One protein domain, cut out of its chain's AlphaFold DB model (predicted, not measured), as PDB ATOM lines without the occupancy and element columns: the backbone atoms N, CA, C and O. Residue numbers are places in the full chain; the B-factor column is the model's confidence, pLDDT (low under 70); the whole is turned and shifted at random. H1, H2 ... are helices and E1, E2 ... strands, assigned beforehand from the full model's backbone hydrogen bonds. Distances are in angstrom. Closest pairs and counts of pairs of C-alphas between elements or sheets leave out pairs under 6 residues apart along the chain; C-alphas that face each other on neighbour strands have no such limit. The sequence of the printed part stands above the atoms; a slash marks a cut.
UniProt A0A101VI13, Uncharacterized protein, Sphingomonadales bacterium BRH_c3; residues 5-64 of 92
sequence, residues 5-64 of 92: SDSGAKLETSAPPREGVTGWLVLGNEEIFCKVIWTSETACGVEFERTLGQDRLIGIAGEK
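What this domain is: This is residues 5 to 64 of the 92 residues of an uncharacterized protein of Sphingomonadales bacterium BRH_c3 (UniProt A0A101VI13). The domain is one strongly twisted, curled sheet of four antiparallel strands, left open between its edge strands E1 and E2, with the short helix H1 off to one side of it. The long strand E3 bends partway along, with E4 beside one part of it and E2 beside the other, and residues 13 to 21 lead from one edge of the sheet to the other. The printed part has 60 residues with four named strands and one named helix, in the order E1, E2, E3, E4, H1; the sheet runs E1, E4, E3, E2, and the class is mixed, helices and strands. The whole is compact, with a radius of gyration of the C-alphas of 11.6 A and spans of 32 by 22 by 17 A.

How they stand to each other: E1, residues 8 to 12, is an edge strand and the antiparallel neighbour of E4, residues 43 to 48, at 159 degrees between their directions; N 9 and O 46 are 2.9 A apart, within hydrogen-bond range. E1 is apart from E2, residues 22 to 27, the other edge strand. E2 forms a hairpin with E3, residues 30 to 39, antiparallel at 127 degrees, with N 25 and O 32 within hydrogen-bond range at 2.8 A. E3 bends by 63 degrees at residue 33. E3 and E4 form the next hairpin, antiparallel at 124 degrees, with N 37 and O 45 within hydrogen-bond range at 2.9 A. E2, E3 and E4 are a meander, each strand the antiparallel neighbour of the one before; with E1, the antiparallel neighbour of E4, they make a Greek key. From edge to edge the strands' lines turn by 100 degrees, and the way across the sheet turns by 79 degrees. H1, residues 54 to 62, is not on the sheet and is apart from E1 and E3. The closest C-alphas of E2 and H1 are those of Leu 27 and Ile 60, 7.3 A apart. In H1 every O i to N i+4 pair is within hydrogen-bond range.

Where its parts are: E1 runs from Gly 8, C-alpha at (217.224, 208.165, 176.015), to Glu 12. E2, Thr 22 to Leu 27, is 15.9 A long from first to last C-alpha. E3, Glu 30 to Thr 39, is the longest strand, at 23.2 A; its C-alpha 30 is at (231.748, 209.616, 174.883). E4, Ala 43 to Phe 48, measures 16.4 A. H1, Gln 54 to Gly 62, is 12.3 A long and ends with C-alpha 62 at (230.607, 201.534, 185.748).

The domain as a whole: The two C-alphas farthest apart are those of Glu 41 and Asp 55, at 33.0 A. The printed part, residues 5 to 64, has no cut. The links E2 to E3, E3 to E4 and E4 to H1 are tight; that from E1 to E2, with 9 residues, is short. The mean pLDDT of the printed part is 73.9; residues 5 to 7, residue 30 and residues 50 to 64 are under 70, and H1 has a mean of 55.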
ATOM      1  N   SER A   5     218.096 205.668 180.147       65.69
ATOM      2  CA  SER A   5     217.565 204.411 179.630       65.69
ATOM      3  C   SER A   5     218.290 204.042 178.335       65.69
ATOM      4  O   SER A   5     219.068 204.821 177.789       65.69
ATOM      5  N   ASP A   6     217.995 202.858 177.809       62.97
ATOM      6  CA  ASP A   6     218.606 202.328 176.582       62.97
ATOM      7  C   ASP A   6     218.327 203.203 175.343       62.97
ATOM      8  O   ASP A   6     219.089 203.202 174.373       62.97
ATOM      9  N   SER A   7     217.224 203.954 175.382       68.38
ATOM     10  CA  SER A   7     216.710 204.779 174.288       68.38
ATOM     11  C   SER A   7     216.821 206.284 174.530       68.38
ATOM     12  O   SER A   7     216.540 207.057 173.618       68.38
ATOM     13  N   GLY A   8     217.206 206.737 175.725       76.88
ATOM     14  CA  GLY A   8     217.224 208.165 176.015       76.88
ATOM     15  C   GLY A   8     217.692 208.527 177.415       76.88
ATOM     16  O   GLY A   8     218.020 207.675 178.233       76.88
ATOM     17  N   ALA A   9     217.718 209.822 177.711       82.56
ATOM     18  CA  ALA A   9     218.088 210.332 179.023       82.56
ATOM     19  C   ALA A   9     217.268 211.562 179.411       82.56
ATOM     20  O   ALA A   9     216.893 212.377 178.575       82.56
ATOM     21  N   LYS A  10     217.021 211.723 180.709       85.00
ATOM     22  CA  LYS A  10     216.576 212.973 181.315       85.00
ATOM     23  C   LYS A  10     217.806 213.785 181.719       85.00
ATOM     24  O   LYS A  10     218.668 213.310 182.453       85.00
ATOM     25  N   LEU A  11     217.853 215.036 181.291       78.88
ATOM     26  CA  LEU A  11     218.898 215.987 181.639       78.88
ATOM     27  C   LEU A  11     218.280 217.099 182.477       78.88
ATOM     28  O   LEU A  11     217.305 217.720 182.064       78.88
ATOM     29  N   GLU A  12     218.828 217.335 183.663       82.12
ATOM     30  CA  GLU A  12     218.420 218.443 184.530       82.12
ATOM     31  C   GLU A  12     219.312 219.645 184.223       82.12
ATOM     32  O   GLU A  12     220.538 219.549 184.267       82.12
ATOM     33  N   THR A  13     218.704 220.765 183.839       80.00
ATOM     34  CA  THR A  13     219.409 221.983 183.427       80.00
ATOM     35  C   THR A  13     218.506 223.194 183.628       80.00
ATOM     36  O   THR A  13     217.292 223.113 183.458       80.00
ATOM     37  N   SER A  14     219.097 224.330 183.991       79.75
ATOM     38  CA  SER A  14     218.387 225.601 184.188       79.75
ATOM     39  C   SER A  14     217.990 226.289 182.880       79.75
ATOM     40  O   SER A  14     217.197 227.226 182.898       79.75
ATOM     41  N   ALA A  15     218.540 225.843 181.750       81.75
ATOM     42  CA  ALA A  15     218.232 226.366 180.425       81.75
ATOM     43  C   ALA A  15     218.112 225.207 179.422       81.75
ATOM     44  O   ALA A  15     219.017 224.993 178.609       81.75
ATOM     45  N   PRO A  16     217.036 224.405 179.499       85.12
ATOM     46  CA  PRO A  16     216.889 223.264 178.615       85.12
ATOM     47  C   PRO A  16     216.660 223.711 177.164       85.12
ATOM     48  O   PRO A  16     215.917 224.668 176.917       85.12
ATOM     49  N   PRO A  17     217.267 223.023 176.180       81.88
ATOM     50  CA  PRO A  17     216.992 223.288 174.775       81.88
ATOM     51  C   PRO A  17     215.524 223.004 174.444       81.88
ATOM     52  O   PRO A  17     214.846 222.236 175.130       81.88
ATOM     53  N   ARG A  18     215.031 223.613 173.364       81.75
ATOM     54  CA  ARG A  18     213.662 223.383 172.888       81.75
ATOM     55  C   ARG A  18     213.490 221.956 172.366       81.75
ATOM     56  O   ARG A  18     214.428 221.361 171.837       81.75
ATOM     57  N   GLU A  19     212.265 221.455 172.455       87.19
ATOM     58  CA  GLU A  19     211.871 220.203 171.816       87.19
ATOM     59  C   GLU A  19     212.180 220.235 170.311       87.19
ATOM     60  O   GLU A  19     212.012 221.257 169.641       87.19
ATOM     61  N   GLY A  20     212.682 219.119 169.786       80.25
ATOM     62  CA  GLY A  20     213.088 218.971 168.395       80.25
ATOM     63  C   GLY A  20     214.547 219.326 168.107       80.25
ATOM     64  O   GLY A  20     215.042 218.944 167.046       80.25
ATOM     65  N   VAL A  21     215.249 219.993 169.031       83.00
ATOM     66  CA  VAL A  21     216.679 220.295 168.882       83.00
ATOM     67  C   VAL A  21     217.488 219.000 168.908       83.00
ATOM     68  O   VAL A  21     217.341 218.176 169.811       83.00
ATOM     69  N   THR A  22     218.356 218.829 167.916       83.00
ATOM     70  CA  THR A  22     219.333 217.738 167.846       83.00
ATOM     71  C   THR A  22     220.693 218.210 168.329       83.00
ATOM     72  O   THR A  22     221.095 219.340 168.042       83.00
ATOM     73  N   GLY A  23     221.428 217.341 169.011       82.06
ATOM     74  CA  GLY A  23     222.765 217.656 169.486       82.06
ATOM     75  C   GLY A  23     223.510 216.441 170.015       82.06
ATOM     76  O   GLY A  23     223.016 215.313 169.997       82.06
ATOM     77  N   TRP A  24     224.717 216.698 170.499       80.81
ATOM     78  CA  TRP A  24     225.575 215.686 171.095       80.81
ATOM     79  C   TRP A  24     225.414 215.705 172.613       80.81
ATOM     80  O   TRP A  24     225.610 216.739 173.252       80.81
ATOM     81  N   LEU A  25     225.060 214.560 173.191       79.00
ATOM     82  CA  LEU A  25     225.159 214.322 174.621       79.00
ATOM     83  C   LEU A  25     226.567 213.817 174.929       79.00
ATOM     84  O   LEU A  25     226.947 212.736 174.477       79.00
ATOM     85  N   VAL A  26     227.313 214.593 175.711       76.12
ATOM     86  CA  VAL A  26     228.653 214.219 176.171       76.12
ATOM     87  C   VAL A  26     228.540 213.540 177.538       76.12
ATOM     88  O   VAL A  26     228.113 214.160 178.514       76.12
ATOM     89  N   LEU A  27     228.903 212.260 177.611       70.88
ATOM     90  CA  LEU A  27     228.964 211.459 178.837       70.88
ATOM     91  C   LEU A  27     230.410 210.990 179.041       70.88
ATOM     92  O   LEU A  27     230.844 210.006 178.451       70.88
ATOM     93  N   GLY A  28     231.168 211.708 179.873       72.56
ATOM     94  CA  GLY A  28     232.594 211.429 180.067       72.56
ATOM     95  C   GLY A  28     233.382 211.675 178.778       72.56
ATOM     96  O   GLY A  28     233.366 212.786 178.257       72.56
ATOM     97  N   ASN A  29     234.035 210.632 178.260       71.69
ATOM     98  CA  ASN A  29     234.774 210.660 176.993       71.69
ATOM     99  C   ASN A  29     233.927 210.270 175.771       71.69
ATOM    100  O   ASN A  29     234.459 210.152 174.666       71.69
ATOM    101  N   GLU A  30     232.630 210.035 175.957       63.97
ATOM    102  CA  GLU A  30     231.748 209.616 174.883       63.97
ATOM    103  C   GLU A  30     230.808 210.721 174.423       63.97
ATOM    104  O   GLU A  30     230.230 211.451 175.227       63.97
ATOM    105  N   GLU A  31     230.576 210.758 173.113       74.19
ATOM    106  CA  GLU A  31     229.572 211.604 172.480       74.19
ATOM    107  C   GLU A  31     228.476 210.727 171.861       74.19
ATOM    108  O   GLU A  31     228.742 209.725 171.179       74.19
ATOM    109  N   ILE A  32     227.222 211.080 172.134       78.19
ATOM    110  CA  ILE A  32     226.037 210.362 171.663       78.19
ATOM    111  C   ILE A  32     225.123 211.353 170.960       78.19
ATOM    112  O   ILE A  32     224.698 212.343 171.552       78.19
ATOM    113  N   PHE A  33     224.786 211.076 169.704       80.25
ATOM    114  CA  PHE A  33     223.830 211.901 168.982       80.25
ATOM    115  C   PHE A  33     222.414 211.664 169.511       80.25
ATOM    116  O   PHE A  33     221.949 210.523 169.625       80.25
ATOM    117  N   CYS A  34     221.735 212.751 169.859       82.94
ATOM    118  CA  CYS A  34     220.437 212.707 170.503       82.94
ATOM    119  C   CYS A  34     219.535 213.856 170.048       82.94
ATOM    120  O   CYS A  34     219.990 214.892 169.554       82.94
ATOM    121  N   LYS A  35     218.231 213.672 170.232       85.31
ATOM    122  CA  LYS A  35     217.206 214.670 169.938       85.31
ATOM    123  C   LYS A  35     216.377 214.940 171.178       85.31
ATOM    124  O   LYS A  35     215.939 214.007 171.839       85.31
ATOM    125  N   VAL A  36     216.116 216.207 171.476       86.06
ATOM    126  CA  VAL A  36     215.198 216.581 172.553       86.06
ATOM    127  C   VAL A  36     213.771 216.215 172.148       86.06
ATOM    128  O   VAL A  36     213.270 216.707 171.135       86.06
ATOM    129  N   ILE A  37     213.121 215.365 172.939       86.50
ATOM    130  CA  ILE A  37     211.749 214.884 172.707       86.50
ATOM    131  C   ILE A  37     210.723 215.509 173.653       86.50
ATOM    132  O   ILE A  37     209.530 215.416 173.399       86.50
ATOM    133  N   TRP A  38     211.174 216.136 174.740       87.25
ATOM    134  CA  TRP A  38     210.340 216.969 175.600       87.25
ATOM    135  C   TRP A  38     211.210 217.938 176.400       87.25
ATOM    136  O   TRP A  38     212.369 217.646 176.706       87.25
ATOM    137  N   THR A  39     210.621 219.063 176.799       84.88
ATOM    138  CA  THR A  39     211.276 220.086 177.624       84.88
ATOM    139  C   THR A  39     210.338 220.554 178.734       84.88
ATOM    140  O   THR A  39     209.146 220.749 178.508       84.88
ATOM    141  N   SER A  40     210.874 220.738 179.938       85.25
ATOM    142  CA  SER A  40     210.233 221.411 181.071       85.25
ATOM    143  C   SER A  40     211.061 222.627 181.496       85.25
ATOM    144  O   SER A  40     212.070 222.941 180.877       85.25
ATOM    145  N   GLU A  41     210.656 223.331 182.551       85.69
ATOM    146  CA  GLU A  41     211.393 224.505 183.049       85.69
ATOM    147  C   GLU A  41     212.778 224.159 183.621       85.69
ATOM    148  O   GLU A  41     213.677 224.993 183.609       85.69
ATOM    149  N   THR A  42     212.958 222.936 184.122       86.81
ATOM    150  CA  THR A  42     214.165 222.521 184.861       86.81
ATOM    151  C   THR A  42     214.847 221.290 184.275       86.81
ATOM    152  O   THR A  42     215.852 220.811 184.809       86.81
ATOM    153  N   ALA A  43     214.299 220.729 183.198       85.62
ATOM    154  CA  ALA A  43     214.825 219.526 182.581       85.62
ATOM    155  C   ALA A  43     214.415 219.400 181.114       85.62
ATOM    156  O   ALA A  43     213.454 220.010 180.652       85.62
ATOM    157  N   CYS A  44     215.106 218.533 180.390       86.75
ATOM    158  CA  CYS A  44     214.658 218.030 179.103       86.75
ATOM    159  C   CYS A  44     214.885 216.523 179.006       86.75
ATOM    160  O   CYS A  44     215.729 215.953 179.700       86.75
ATOM    161  N   GLY A  45     214.110 215.873 178.150       86.44
ATOM    162  CA  GLY A  45     214.333 214.493 177.757       86.44
ATOM    163  C   GLY A  45     214.947 214.436 176.379       86.44
ATOM    164  O   GLY A  45     214.452 215.081 175.454       86.44
ATOM    165  N   VAL A  46     215.991 213.633 176.239       84.06
ATOM    166  CA  VAL A  46     216.624 213.331 174.962       84.06
ATOM    167  C   VAL A  46     216.394 211.876 174.588       84.06
ATOM    168  O   VAL A  46     216.421 210.998 175.445       84.06
ATOM    169  N   GLU A  47     216.180 211.633 173.305       83.88
ATOM    170  CA  GLU A  47     216.137 210.312 172.685       83.88
ATOM    171  C   GLU A  47     217.430 210.094 171.898       83.88
ATOM    172  O   GLU A  47     217.905 210.999 171.206       83.88
ATOM    173  N   PHE A  48     218.021 208.910 172.024       82.88
ATOM    174  CA  PHE A  48     219.223 208.532 171.291       82.88
ATOM    175  C   PHE A  48     218.848 208.054 169.892       82.88
ATOM    176  O   PHE A  48     217.981 207.200 169.734       82.88
ATOM    177  N   GLU A  49     219.536 208.561 168.866       70.75
ATOM    178  CA  GLU A  49     219.258 208.155 167.478       70.75
ATOM    179  C   GLU A  49     219.658 206.692 167.214       70.75
ATOM    180  O   GLU A  49     219.121 206.025 166.330       70.75
ATOM    181  N   ARG A  50     220.596 206.162 168.005       66.88
ATOM    182  CA  ARG A  50     220.996 204.754 167.979       66.88
ATOM    183  C   ARG A  50     220.924 204.192 169.389       66.88
ATOM    184  O   ARG A  50     221.451 204.806 170.314       66.88
ATOM    185  N   THR A  51     220.326 203.008 169.540       57.72
ATOM    186  CA  THR A  51     220.380 202.241 170.791       57.72
ATOM    187  C   THR A  51     221.831 202.080 171.216       57.72
ATOM    188  O   THR A  51     222.654 201.562 170.453       57.72
ATOM    189  N   LEU A  52     222.145 202.541 172.424       63.25
ATOM    190  CA  LEU A  52     223.457 202.334 173.018       63.25
ATOM    191  C   LEU A  52     223.632 200.826 173.213       63.25
ATOM    192  O   LEU A  52     222.817 200.186 173.874       63.25
ATOM    193  N   GLY A  53     224.651 200.238 172.579       55.59
ATOM    194  CA  GLY A  53     224.947 198.813 172.744       55.59
ATOM    195  C   GLY A  53     225.130 198.470 174.225       55.59
ATOM    196  O   GLY A  53     225.629 199.297 174.988       55.59
ATOM    197  N   GLN A  54     224.729 197.267 174.637       52.19
ATOM    198  CA  GLN A  54     224.747 196.836 176.043       52.19
ATOM    199  C   GLN A  54     226.107 197.061 176.728       52.19
ATOM    200  O   GLN A  54     226.147 197.549 177.855       52.19
ATOM    201  N   ASP A  55     227.212 196.818 176.021       52.78
ATOM    202  CA  ASP A  55     228.574 197.050 176.529       52.78
ATOM    203  C   ASP A  55     228.862 198.533 176.831       52.78
ATOM    204  O   ASP A  55     229.591 198.865 177.765       52.78
ATOM    205  N   ARG A  56     228.233 199.442 176.079       61.50
ATOM    206  CA  ARG A  56     228.390 200.898 176.199       61.50
ATOM    207  C   ARG A  56     227.633 201.451 177.407       61.50
ATOM    208  O   ARG A  56     228.158 202.278 178.146       61.50
ATOM    209  N   LEU A  57     226.432 200.930 177.665       58.06
ATOM    210  CA  LEU A  57     225.663 201.249 178.875       58.06
ATOM    211  C   LEU A  57     226.391 200.788 180.147       58.06
ATOM    212  O   LEU A  57     226.391 201.512 181.143       58.06
ATOM    213  N   ILE A  58     227.046 199.621 180.108       56.38
ATOM    214  CA  ILE A  58     227.824 199.082 181.237       56.38
ATOM    215  C   ILE A  58     229.058 199.949 181.528       56.38
ATOM    216  O   ILE A  58     229.338 200.209 182.697       56.38
ATOM    217  N   GLY A  59     229.751 200.460 180.503       55.34
ATOM    218  CA  GLY A  59     230.874 201.393 180.677       55.34
ATOM    219  C   GLY A  59     230.462 202.712 181.344       55.34
ATOM    220  O   GLY A  59     231.057 203.122 182.340       55.34
ATOM    221  N   ILE A  60     229.374 203.328 180.871       56.97
ATOM    222  CA  ILE A  60     228.835 204.584 181.432       56.97
ATOM    223  C   ILE A  60     228.322 204.373 182.872       56.97
ATOM    224  O   ILE A  60     228.519 205.228 183.739       56.97
ATOM    225  N   ALA A  61     227.683 203.233 183.157       54.59
ATOM    226  CA  ALA A  61     227.210 202.893 184.500       54.59
ATOM    227  C   ALA A  61     228.355 202.537 185.469       54.59
ATOM    228  O   ALA A  61     228.261 202.836 186.660       54.59
ATOM    229  N   GLY A  62     229.434 201.928 184.967       46.34
ATOM    230  CA  GLY A  62     230.607 201.534 185.748       46.34
ATOM    231  C   GLY A  62     231.454 202.716 186.221       46.34
ATOM    232  O   GLY A  62     231.981 202.681 187.331       46.34
ATOM    233  N   GLU A  63     231.526 203.797 185.442       46.19
ATOM    234  CA  GLU A  63     232.334 204.973 185.797       46.19
ATOM    235  C   GLU A  63     231.659 205.891 186.838       46.19
ATOM    236  O   GLU A  63     232.301 206.752 187.437       46.19
ATOM    237  N   LYS A  64     230.372 205.665 187.150       44.22
ATOM    238  CA  LYS A  64     229.648 206.347 188.240       44.22
ATOM    239  C   LYS A  64     229.426 205.467 189.471       44.22
ATOM    240  O   LYS A  64     228.379 205.542 190.112       44.22
TER     241      LYS A  64